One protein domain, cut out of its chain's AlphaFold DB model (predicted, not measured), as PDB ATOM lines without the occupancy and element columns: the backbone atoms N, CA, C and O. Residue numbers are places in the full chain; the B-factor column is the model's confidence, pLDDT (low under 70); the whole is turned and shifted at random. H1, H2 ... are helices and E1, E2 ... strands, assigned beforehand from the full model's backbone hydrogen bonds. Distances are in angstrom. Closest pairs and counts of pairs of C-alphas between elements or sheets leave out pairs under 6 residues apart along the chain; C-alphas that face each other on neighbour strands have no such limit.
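This is residues 36 to 96 of the 104 residues of an uncharacterized protein of Perkinsus marinus (strain ATCC 50983 / TXsc) (UniProt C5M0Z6). A helical hairpin, H1 and H2, stands beside a two-stranded hairpin, E1 and E2, so that the four elements follow one another as a thin slab in the order H1, H2, E1, E2. H2 is in the middle, with H1 on one side of it and E1 on the other, and E2 is at the far edge. The printed part has 61 residues, with two named helices followed by two named strands; the sheet, in the order E1 - E2, is antiparallel, and the class is mixed, helices and strands. The whole is compact, with a radius of gyration of the C-alphas of 12.0 A and spans of 32 by 25 by 14 A.

H1 is residues 36 to 47, 16.9 A long, and begins with C-alpha 36 at (33.676, -12.733, 13.687). H2 is residues 53 to 65, 18.1 A long, and ends with C-alpha 65 at (41.946, -16.497, 6.399). E1 is residues 76 to 81 and E2 is residues 86 to 91, each 17.1 A long; C-alpha 91 is at (37.633, -22.855, -2.110).

H1 and H2 form a helical hairpin and touch, H2 with residues 59 to 64 alone; their closest C-alphas, of Cys 43 and Cys 63, are 5.7 A apart. They run opposite ways at a tilt of 37 degrees, only just steep. In both helices every O i to N i+4 pair is within hydrogen-bond range. The closest C-alphas of H2 and E1, of Ser 64 and Thr 77, are 7.3 A apart. E1 and E2 form an antiparallel hairpin, at 171 degrees between their directions; N 79 and O 88 are 2.9 A apart and N 90 and O 77 are 2.8 A apart, both within hydrogen-bond range. H1 is apart from E1 and E2, and H2 is apart from E2.

The two C-alphas farthest apart, of Asn 51 and Asp 96, are 33.0 A from each other. The printed part has no cut. The links H1 to H2 and E1 to E2 are tight, the link H2 to E1 is short, with 10 residues, and no link is long. The mean pLDDT of the printed part is 88.9, and residue 96 alone is under 70.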
ATOM      1  N   ARG A  36      33.007 -12.841  15.002       95.44
ATOM      2  CA  ARG A  36      33.676 -12.733  13.687       95.44
ATOM      3  C   ARG A  36      33.951 -11.288  13.269       95.44
ATOM      4  O   ARG A  36      34.980 -11.011  12.656       95.44
ATOM      5  N   ARG A  37      33.051 -10.356  13.610       95.31
ATOM      6  CA  ARG A  37      33.215  -8.931  13.283       95.31
ATOM      7  C   ARG A  37      34.366  -8.318  14.076       95.31
ATOM      8  O   ARG A  37      35.237  -7.709  13.467       95.31
ATOM      9  N   THR A  38      34.386  -8.493  15.398       95.00
ATOM     10  CA  THR A  38      35.454  -7.943  16.246       95.00
ATOM     11  C   THR A  38      36.819  -8.516  15.872       95.00
ATOM     12  O   THR A  38      37.788  -7.763  15.779       95.00
ATOM     13  N   VAL A  39      36.902  -9.821  15.589       95.38
ATOM     14  CA  VAL A  39      38.155 -10.467  15.161       95.38
ATOM     15  C   VAL A  39      38.671  -9.854  13.852       95.38
ATOM     16  O   VAL A  39      39.837  -9.468  13.774       95.38
ATOM     17  N   ALA A  40      37.803  -9.689  12.849       94.81
ATOM     18  CA  ALA A  40      38.178  -9.083  11.573       94.81
ATOM     19  C   ALA A  40      38.577  -7.604  11.715       94.81
ATOM     20  O   ALA A  40      39.591  -7.189  11.162       94.81
ATOM     21  N   GLU A  41      37.818  -6.805  12.473       94.19
ATOM     22  CA  GLU A  41      38.155  -5.396  12.703       94.19
ATOM     23  C   GLU A  41      39.510  -5.236  13.395       94.19
ATOM     24  O   GLU A  41      40.266  -4.339  13.035       94.19
ATOM     25  N   ASN A  42      39.833  -6.090  14.367       94.56
ATOM     26  CA  ASN A  42      41.128  -6.037  15.044       94.56
ATOM     27  C   ASN A  42      42.274  -6.376  14.088       94.56
ATOM     28  O   ASN A  42      43.230  -5.612  14.027       94.56
ATOM     29  N   CYS A  43      42.135  -7.427  13.274       95.06
ATOM     30  CA  CYS A  43      43.132  -7.769  12.259       95.06
ATOM     31  C   CYS A  43      43.385  -6.602  11.288       95.06
ATOM     32  O   CYS A  43      44.523  -6.199  11.063       95.06
ATOM     33  N   VAL A  44      42.322  -5.987  10.759       93.50
ATOM     34  CA  VAL A  44      42.460  -4.862   9.818       93.50
ATOM     35  C   VAL A  44      43.081  -3.631  10.497       93.50
ATOM     36  O   VAL A  44      43.892  -2.940   9.879       93.50
ATOM     37  N   LYS A  45      42.762  -3.363  11.773       91.81
ATOM     38  CA  LYS A  45      43.403  -2.290  12.563       91.81
ATOM     39  C   LYS A  45      44.889  -2.545  12.790       91.81
ATOM     40  O   LYS A  45      45.662  -1.594  12.727       91.81
ATOM     41  N   GLU A  46      45.274  -3.788  13.063       92.75
ATOM     42  CA  GLU A  46      46.668  -4.183  13.290       92.75
ATOM     43  C   GLU A  46      47.523  -4.005  12.032       92.75
ATOM     44  O   GLU A  46      48.647  -3.512  12.125       92.75
ATOM     45  N   HIS A  47      46.972  -4.325  10.857       91.88
ATOM     46  CA  HIS A  47      47.618  -4.037   9.573       91.88
ATOM     47  C   HIS A  47      47.677  -2.538   9.260       91.88
ATOM     48  O   HIS A  47      48.680  -2.039   8.748       91.88
ATOM     49  N   GLY A  48      46.608  -1.807   9.580       89.75
ATOM     50  CA  GLY A  48      46.485  -0.385   9.283       89.75
ATOM     51  C   GLY A  48      46.241  -0.087   7.799       89.75
ATOM     52  O   GLY A  48      46.212  -0.968   6.937       89.75
ATOM     53  N   LYS A  49      46.020   1.195   7.487       88.44
ATOM     54  CA  LYS A  49      45.735   1.634   6.117       88.44
ATOM     55  C   LYS A  49      46.980   1.503   5.243       88.44
ATOM     56  O   LYS A  49      48.001   2.134   5.517       88.44
ATOM     57  N   THR A  50      46.864   0.772   4.141       86.06
ATOM     58  CA  THR A  50      47.930   0.646   3.142       86.06
ATOM     59  C   THR A  50      47.778   1.685   2.029       86.06
ATOM     60  O   THR A  50      46.688   2.196   1.769       86.06
ATOM     61  N   ASN A  51      48.889   2.028   1.370       83.31
ATOM     62  CA  ASN A  51      48.912   3.058   0.323       83.31
ATOM     63  C   ASN A  51      48.756   2.497  -1.097       83.31
ATOM     64  O   ASN A  51      48.512   3.263  -2.028       83.31
ATOM     65  N   ASP A  52      48.902   1.184  -1.272       84.75
ATOM     66  CA  ASP A  52      48.765   0.505  -2.555       84.75
ATOM     67  C   ASP A  52      47.839  -0.712  -2.459       84.75
ATOM     68  O   ASP A  52      47.621  -1.285  -1.386       84.75
ATOM     69  N   ILE A  53      47.311  -1.089  -3.623       79.50
ATOM     70  CA  ILE A  53      46.317  -2.147  -3.775       79.50
ATOM     71  C   ILE A  53      46.853  -3.534  -3.444       79.50
ATOM     72  O   ILE A  53      46.112  -4.344  -2.899       79.50
ATOM     73  N   LYS A  54      48.125  -3.821  -3.747       82.50
ATOM     74  CA  LYS A  54      48.709  -5.137  -3.478       82.50
ATOM     75  C   LYS A  54      48.782  -5.343  -1.971       82.50
ATOM     76  O   LYS A  54      48.344  -6.370  -1.470       82.50
ATOM     77  N   SER A  55      49.221  -4.315  -1.254       84.56
ATOM     78  CA  SER A  55      49.193  -4.305   0.202       84.56
ATOM     79  C   SER A  55      47.760  -4.424   0.745       84.56
ATOM     80  O   SER A  55      47.534  -5.185   1.676       84.56
ATOM     81  N   THR A  56      46.759  -3.758   0.147       85.56
ATOM     82  CA  THR A  56      45.349  -3.938   0.559       85.56
ATOM     83  C   THR A  56      44.864  -5.371   0.323       85.56
ATOM     84  O   THR A  56      44.168  -5.931   1.165       85.56
ATOM     85  N   TRP A  57      45.242  -5.974  -0.803       88.31
ATOM     86  CA  TRP A  57      44.916  -7.356  -1.137       88.31
ATOM     87  C   TRP A  57      45.494  -8.332  -0.111       88.31
ATOM     88  O   TRP A  57      44.780  -9.223   0.349       88.31
ATOM     89  N   ASP A  58      46.749  -8.127   0.293       89.06
ATOM     90  CA  ASP A  58      47.416  -8.937   1.314       89.06
ATOM     91  C   ASP A  58      46.701  -8.817   2.674       89.06
ATOM     92  O   ASP A  58      46.458  -9.836   3.320       89.06
ATOM     93  N   VAL A  59      46.257  -7.614   3.067       92.12
ATOM     94  CA  VAL A  59      45.456  -7.407   4.292       92.12
ATOM     95  C   VAL A  59      44.117  -8.145   4.221       92.12
ATOM     96  O   VAL A  59      43.728  -8.823   5.174       92.12
ATOM     97  N   VAL A  60      43.392  -8.042   3.100       90.12
ATOM     98  CA  VAL A  60      42.102  -8.732   2.939       90.12
ATOM     99  C   VAL A  60      42.291 -10.249   2.951       90.12
ATOM    100  O   VAL A  60      41.492 -10.943   3.583       90.12
ATOM    101  N   MET A  61      43.336 -10.766   2.295       89.75
ATOM    102  CA  MET A  61      43.691 -12.186   2.342       89.75
ATOM    103  C   MET A  61      43.981 -12.627   3.777       89.75
ATOM    104  O   MET A  61      43.319 -13.534   4.267       89.75
ATOM    105  N   ASP A  62      44.908 -11.976   4.475       91.81
ATOM    106  CA  ASP A  62      45.318 -12.393   5.818       91.81
ATOM    107  C   ASP A  62      44.131 -12.400   6.797       91.81
ATOM    108  O   ASP A  62      43.801 -13.425   7.402       91.81
ATOM    109  N   CYS A  63      43.370 -11.301   6.849       93.56
ATOM    110  CA  CYS A  63      42.234 -11.194   7.760       93.56
ATOM    111  C   CYS A  63      41.060 -12.117   7.399       93.56
ATOM    112  O   CYS A  63      40.345 -12.564   8.294       93.56
ATOM    113  N   SER A  64      40.851 -12.446   6.118       90.19
ATOM    114  CA  SER A  64      39.793 -13.390   5.709       90.19
ATOM    115  C   SER A  64      40.157 -14.851   5.988       90.19
ATOM    116  O   SER A  64      39.280 -15.721   6.023       90.19
ATOM    117  N   PHE A  65      41.448 -15.149   6.141       88.25
ATOM    118  CA  PHE A  65      41.946 -16.497   6.399       88.25
ATOM    119  C   PHE A  65      42.175 -16.761   7.892       88.25
ATOM    120  O   PHE A  65      42.256 -17.921   8.293       88.25
ATOM    121  N   LEU A  66      42.187 -15.710   8.716       88.25
ATOM    122  CA  LEU A  66      42.328 -15.789  10.163       88.25
ATOM    123  C   LEU A  66      41.257 -16.686  10.816       88.25
ATOM    124  O   LEU A  66      40.056 -16.600  10.523       88.25
ATOM    125  N   SER A  67      41.697 -17.527  11.759       79.00
ATOM    126  CA  SER A  67      40.794 -18.316  12.604       79.00
ATOM    127  C   SER A  67      39.858 -17.394  13.380       79.00
ATOM    128  O   SER A  67      40.300 -16.437  14.011       79.00
ATOM    129  N   GLY A  68      38.564 -17.702  13.367       84.06
ATOM    130  CA  GLY A  68      37.554 -16.861  14.010       84.06
ATOM    131  C   GLY A  68      36.994 -15.768  13.105       84.06
ATOM    132  O   GLY A  68      36.011 -15.156  13.495       84.06
ATOM    133  N   VAL A  69      37.537 -15.569  11.898       92.12
ATOM    134  CA  VAL A  69      36.818 -14.965  10.757       92.12
ATOM    135  C   VAL A  69      36.331 -16.083   9.842       92.12
ATOM    136  O   VAL A  69      35.135 -16.194   9.559       92.12
ATOM    137  N   SER A  70      37.258 -16.956   9.445       90.69
ATOM    138  CA  SER A  70      36.958 -18.214   8.770       90.69
ATOM    139  C   SER A  70      36.580 -19.286   9.795       90.69
ATOM    140  O   SER A  70      37.198 -19.389  10.858       90.69
ATOM    141  N   THR A  71      35.568 -20.092   9.477       86.94
ATOM    142  CA  THR A  71      35.075 -21.194  10.320       86.94
ATOM    143  C   THR A  71      34.934 -22.466   9.489       86.94
ATOM    144  O   THR A  71      34.980 -22.408   8.264       86.94
ATOM    145  N   ASN A  72      34.672 -23.612  10.118       85.88
ATOM    146  CA  ASN A  72      34.410 -24.868   9.403       85.88
ATOM    147  C   ASN A  72      33.170 -24.832   8.478       85.88
ATOM    148  O   ASN A  72      32.948 -25.759   7.705       85.88
ATOM    149  N   HIS A  73      32.370 -23.763   8.526       88.12
ATOM    150  CA  HIS A  73      31.258 -23.519   7.604       88.12
ATOM    151  C   HIS A  73      31.637 -22.628   6.406       88.12
ATOM    152  O   HIS A  73      30.806 -22.393   5.526       88.12
ATOM    153  N   THR A  74      32.859 -22.091   6.354       91.12
ATOM    154  CA  THR A  74      33.327 -21.265   5.237       91.12
ATOM    155  C   THR A  74      33.581 -22.139   4.008       91.12
ATOM    156  O   THR A  74      34.437 -23.011   4.029       91.12
ATOM    157  N   ILE A  75      32.864 -21.876   2.911       93.06
ATOM    158  CA  ILE A  75      32.975 -22.662   1.667       93.06
ATOM    159  C   ILE A  75      34.006 -22.067   0.701       93.06
ATOM    160  O   ILE A  75      34.800 -22.786   0.093       93.06
ATOM    161  N   TYR A  76      33.999 -20.745   0.540       93.06
ATOM    162  CA  TYR A  76      34.927 -20.037  -0.334       93.06
ATOM    163  C   TYR A  76      35.227 -18.632   0.196       93.06
ATOM    164  O   TYR A  76      34.455 -18.062   0.969       93.06
ATOM    165  N   THR A  77      36.336 -18.060  -0.260       92.38
ATOM    166  CA  THR A  77      36.712 -16.660  -0.036       92.38
ATOM    167  C   THR A  77      36.933 -15.993  -1.380       92.38
ATOM    168  O   THR A  77      37.641 -16.542  -2.222       92.38
ATOM    169  N   SER A  78      36.341 -14.817  -1.575       93.75
ATOM    170  CA  SER A  78      36.494 -14.032  -2.801       93.75
ATOM    171  C   SER A  78      37.070 -12.662  -2.491       93.75
ATOM    172  O   SER A  78      36.634 -12.018  -1.539       93.75
ATOM    173  N   ILE A  79      38.001 -12.208  -3.323       92.31
ATOM    174  CA  ILE A  79      38.600 -10.874  -3.251       92.31
ATOM    175  C   ILE A  79      38.491 -10.226  -4.622       92.31
ATOM    176  O   ILE A  79      38.628 -10.895  -5.650       92.31
ATOM    177  N   MET A  80      38.178  -8.935  -4.622       91.38
ATOM    178  CA  MET A  80      37.890  -8.174  -5.828       91.38
ATOM    179  C   MET A  80      38.634  -6.843  -5.794       91.38
ATOM    180  O   MET A  80      38.646  -6.182  -4.755       91.38
ATOM    181  N   ASP A  81      39.169  -6.430  -6.940       89.12
ATOM    182  CA  ASP A  81      39.578  -5.051  -7.184       89.12
ATOM    183  C   ASP A  81      38.847  -4.494  -8.419       89.12
ATOM    184  O   ASP A  81      39.145  -4.878  -9.555       89.12
ATOM    185  N   PRO A  82      37.899  -3.560  -8.231       89.06
ATOM    186  CA  PRO A  82      37.154  -2.972  -9.339       89.06
ATOM    187  C   PRO A  82      38.001  -2.060 -10.239       89.06
ATOM    188  O   PRO A  82      37.570  -1.760 -11.349       89.06
ATOM    189  N   THR A  83      39.174  -1.605  -9.788       88.81
ATOM    190  CA  THR A  83      40.042  -0.691 -10.546       88.81
ATOM    191  C   THR A  83      40.644  -1.385 -11.763       88.81
ATOM    192  O   THR A  83      40.621  -0.829 -12.862       88.81
ATOM    193  N   TYR A  84      41.155  -2.606 -11.571       88.56
ATOM    194  CA  TYR A  84      41.738  -3.429 -12.636       88.56
ATOM    195  C   TYR A  84      40.785  -4.515 -13.153       88.56
ATOM    196  O   TYR A  84      41.060  -5.127 -14.182       88.56
ATOM    197  N   GLY A  85      39.638  -4.714 -12.495       90.31
ATOM    198  CA  GLY A  85      38.685  -5.770 -12.838       90.31
ATOM    199  C   GLY A  85      39.114  -7.149 -12.334       90.31
ATOM    200  O   GLY A  85      38.649  -8.161 -12.858       90.31
ATOM    201  N   ASP A  86      39.986  -7.191 -11.326       90.38
ATOM    202  CA  ASP A  86      40.477  -8.433 -10.751       90.38
ATOM    203  C   ASP A  86      39.421  -9.056  -9.840       90.38
ATOM    204  O   ASP A  86      38.792  -8.397  -9.007       90.38
ATOM    205  N   PHE A  87      39.245 -10.364  -9.984       92.62
ATOM    206  CA  PHE A  87      38.340 -11.166  -9.177       92.62
ATOM    207  C   PHE A  87      38.965 -12.540  -8.965       92.62
ATOM    208  O   PHE A  87      39.208 -13.275  -9.922       92.62
ATOM    209  N   SER A  88      39.229 -12.892  -7.711       91.44
ATOM    210  CA  SER A  88      39.787 -14.194  -7.341       91.44
ATOM    211  C   SER A  88      38.912 -14.862  -6.295       91.44
ATOM    212  O   SER A  88      38.528 -14.225  -5.316       91.44
ATOM    213  N   THR A  89      38.643 -16.154  -6.471       93.62
ATOM    214  CA  THR A  89      37.893 -16.974  -5.514       93.62
ATOM    215  C   THR A  89      38.673 -18.234  -5.174       93.62
ATOM    216  O   THR A  89      39.147 -18.939  -6.063       93.62
ATOM    217  N   TYR A  90      38.751 -18.542  -3.885       89.38
ATOM    218  CA  TYR A  90      39.443 -19.700  -3.335       89.38
ATOM    219  C   TYR A  90      38.443 -20.579  -2.586       89.38
ATOM    220  O   TYR A  90      37.746 -20.087  -1.700       89.38
ATOM    221  N   ILE A  91      38.375 -21.871  -2.915       92.12
ATOM    222  CA  ILE A  91      37.633 -22.855  -2.110       92.12
ATOM    223  C   ILE A  91      38.415 -23.086  -0.810       92.12
ATOM    224  O   ILE A  91      39.627 -23.299  -0.853       92.12
ATOM    225  N   ARG A  92      37.737 -23.028   0.339       87.94
ATOM    226  CA  ARG A  92      38.368 -23.020   1.667       87.94
ATOM    227  C   ARG A  92      38.312 -24.395   2.329       87.94
ATOM    228  O   ARG A  92      37.425 -24.678   3.123       87.94
ATOM    229  N   TYR A  93      39.278 -25.252   2.005       81.62
ATOM    230  CA  TYR A  93      39.454 -26.541   2.693       81.62
ATOM    231  C   TYR A  93      40.110 -26.383   4.076       81.62
ATOM    232  O   TYR A  93      39.860 -27.161   4.986       81.62
ATOM    233  N   ASP A  94      40.923 -25.340   4.237       74.44
ATOM    234  CA  ASP A  94      41.682 -24.994   5.443       74.44
ATOM    235  C   ASP A  94      40.813 -24.439   6.585       74.44
ATOM    236  O   ASP A  94      41.250 -24.369   7.735       74.44
ATOM    237  N   ALA A  95      39.581 -24.038   6.278       72.31
ATOM    238  CA  ALA A  95      38.672 -23.450   7.249       72.31
ATOM    239  C   ALA A  95      38.133 -24.475   8.266       72.31
ATOM    240  O   ALA A  95      37.858 -24.113   9.412       72.31
ATOM    241  N   ASP A  96      38.047 -25.750   7.874       59.16
ATOM    242  CA  ASP A  96      37.737 -26.866   8.777       59.16
ATOM    243  C   ASP A  96      38.914 -27.132   9.741       59.16
ATOM    244  O   ASP A  96      38.748 -27.209  10.962       59.16
TER     245      ASP A  96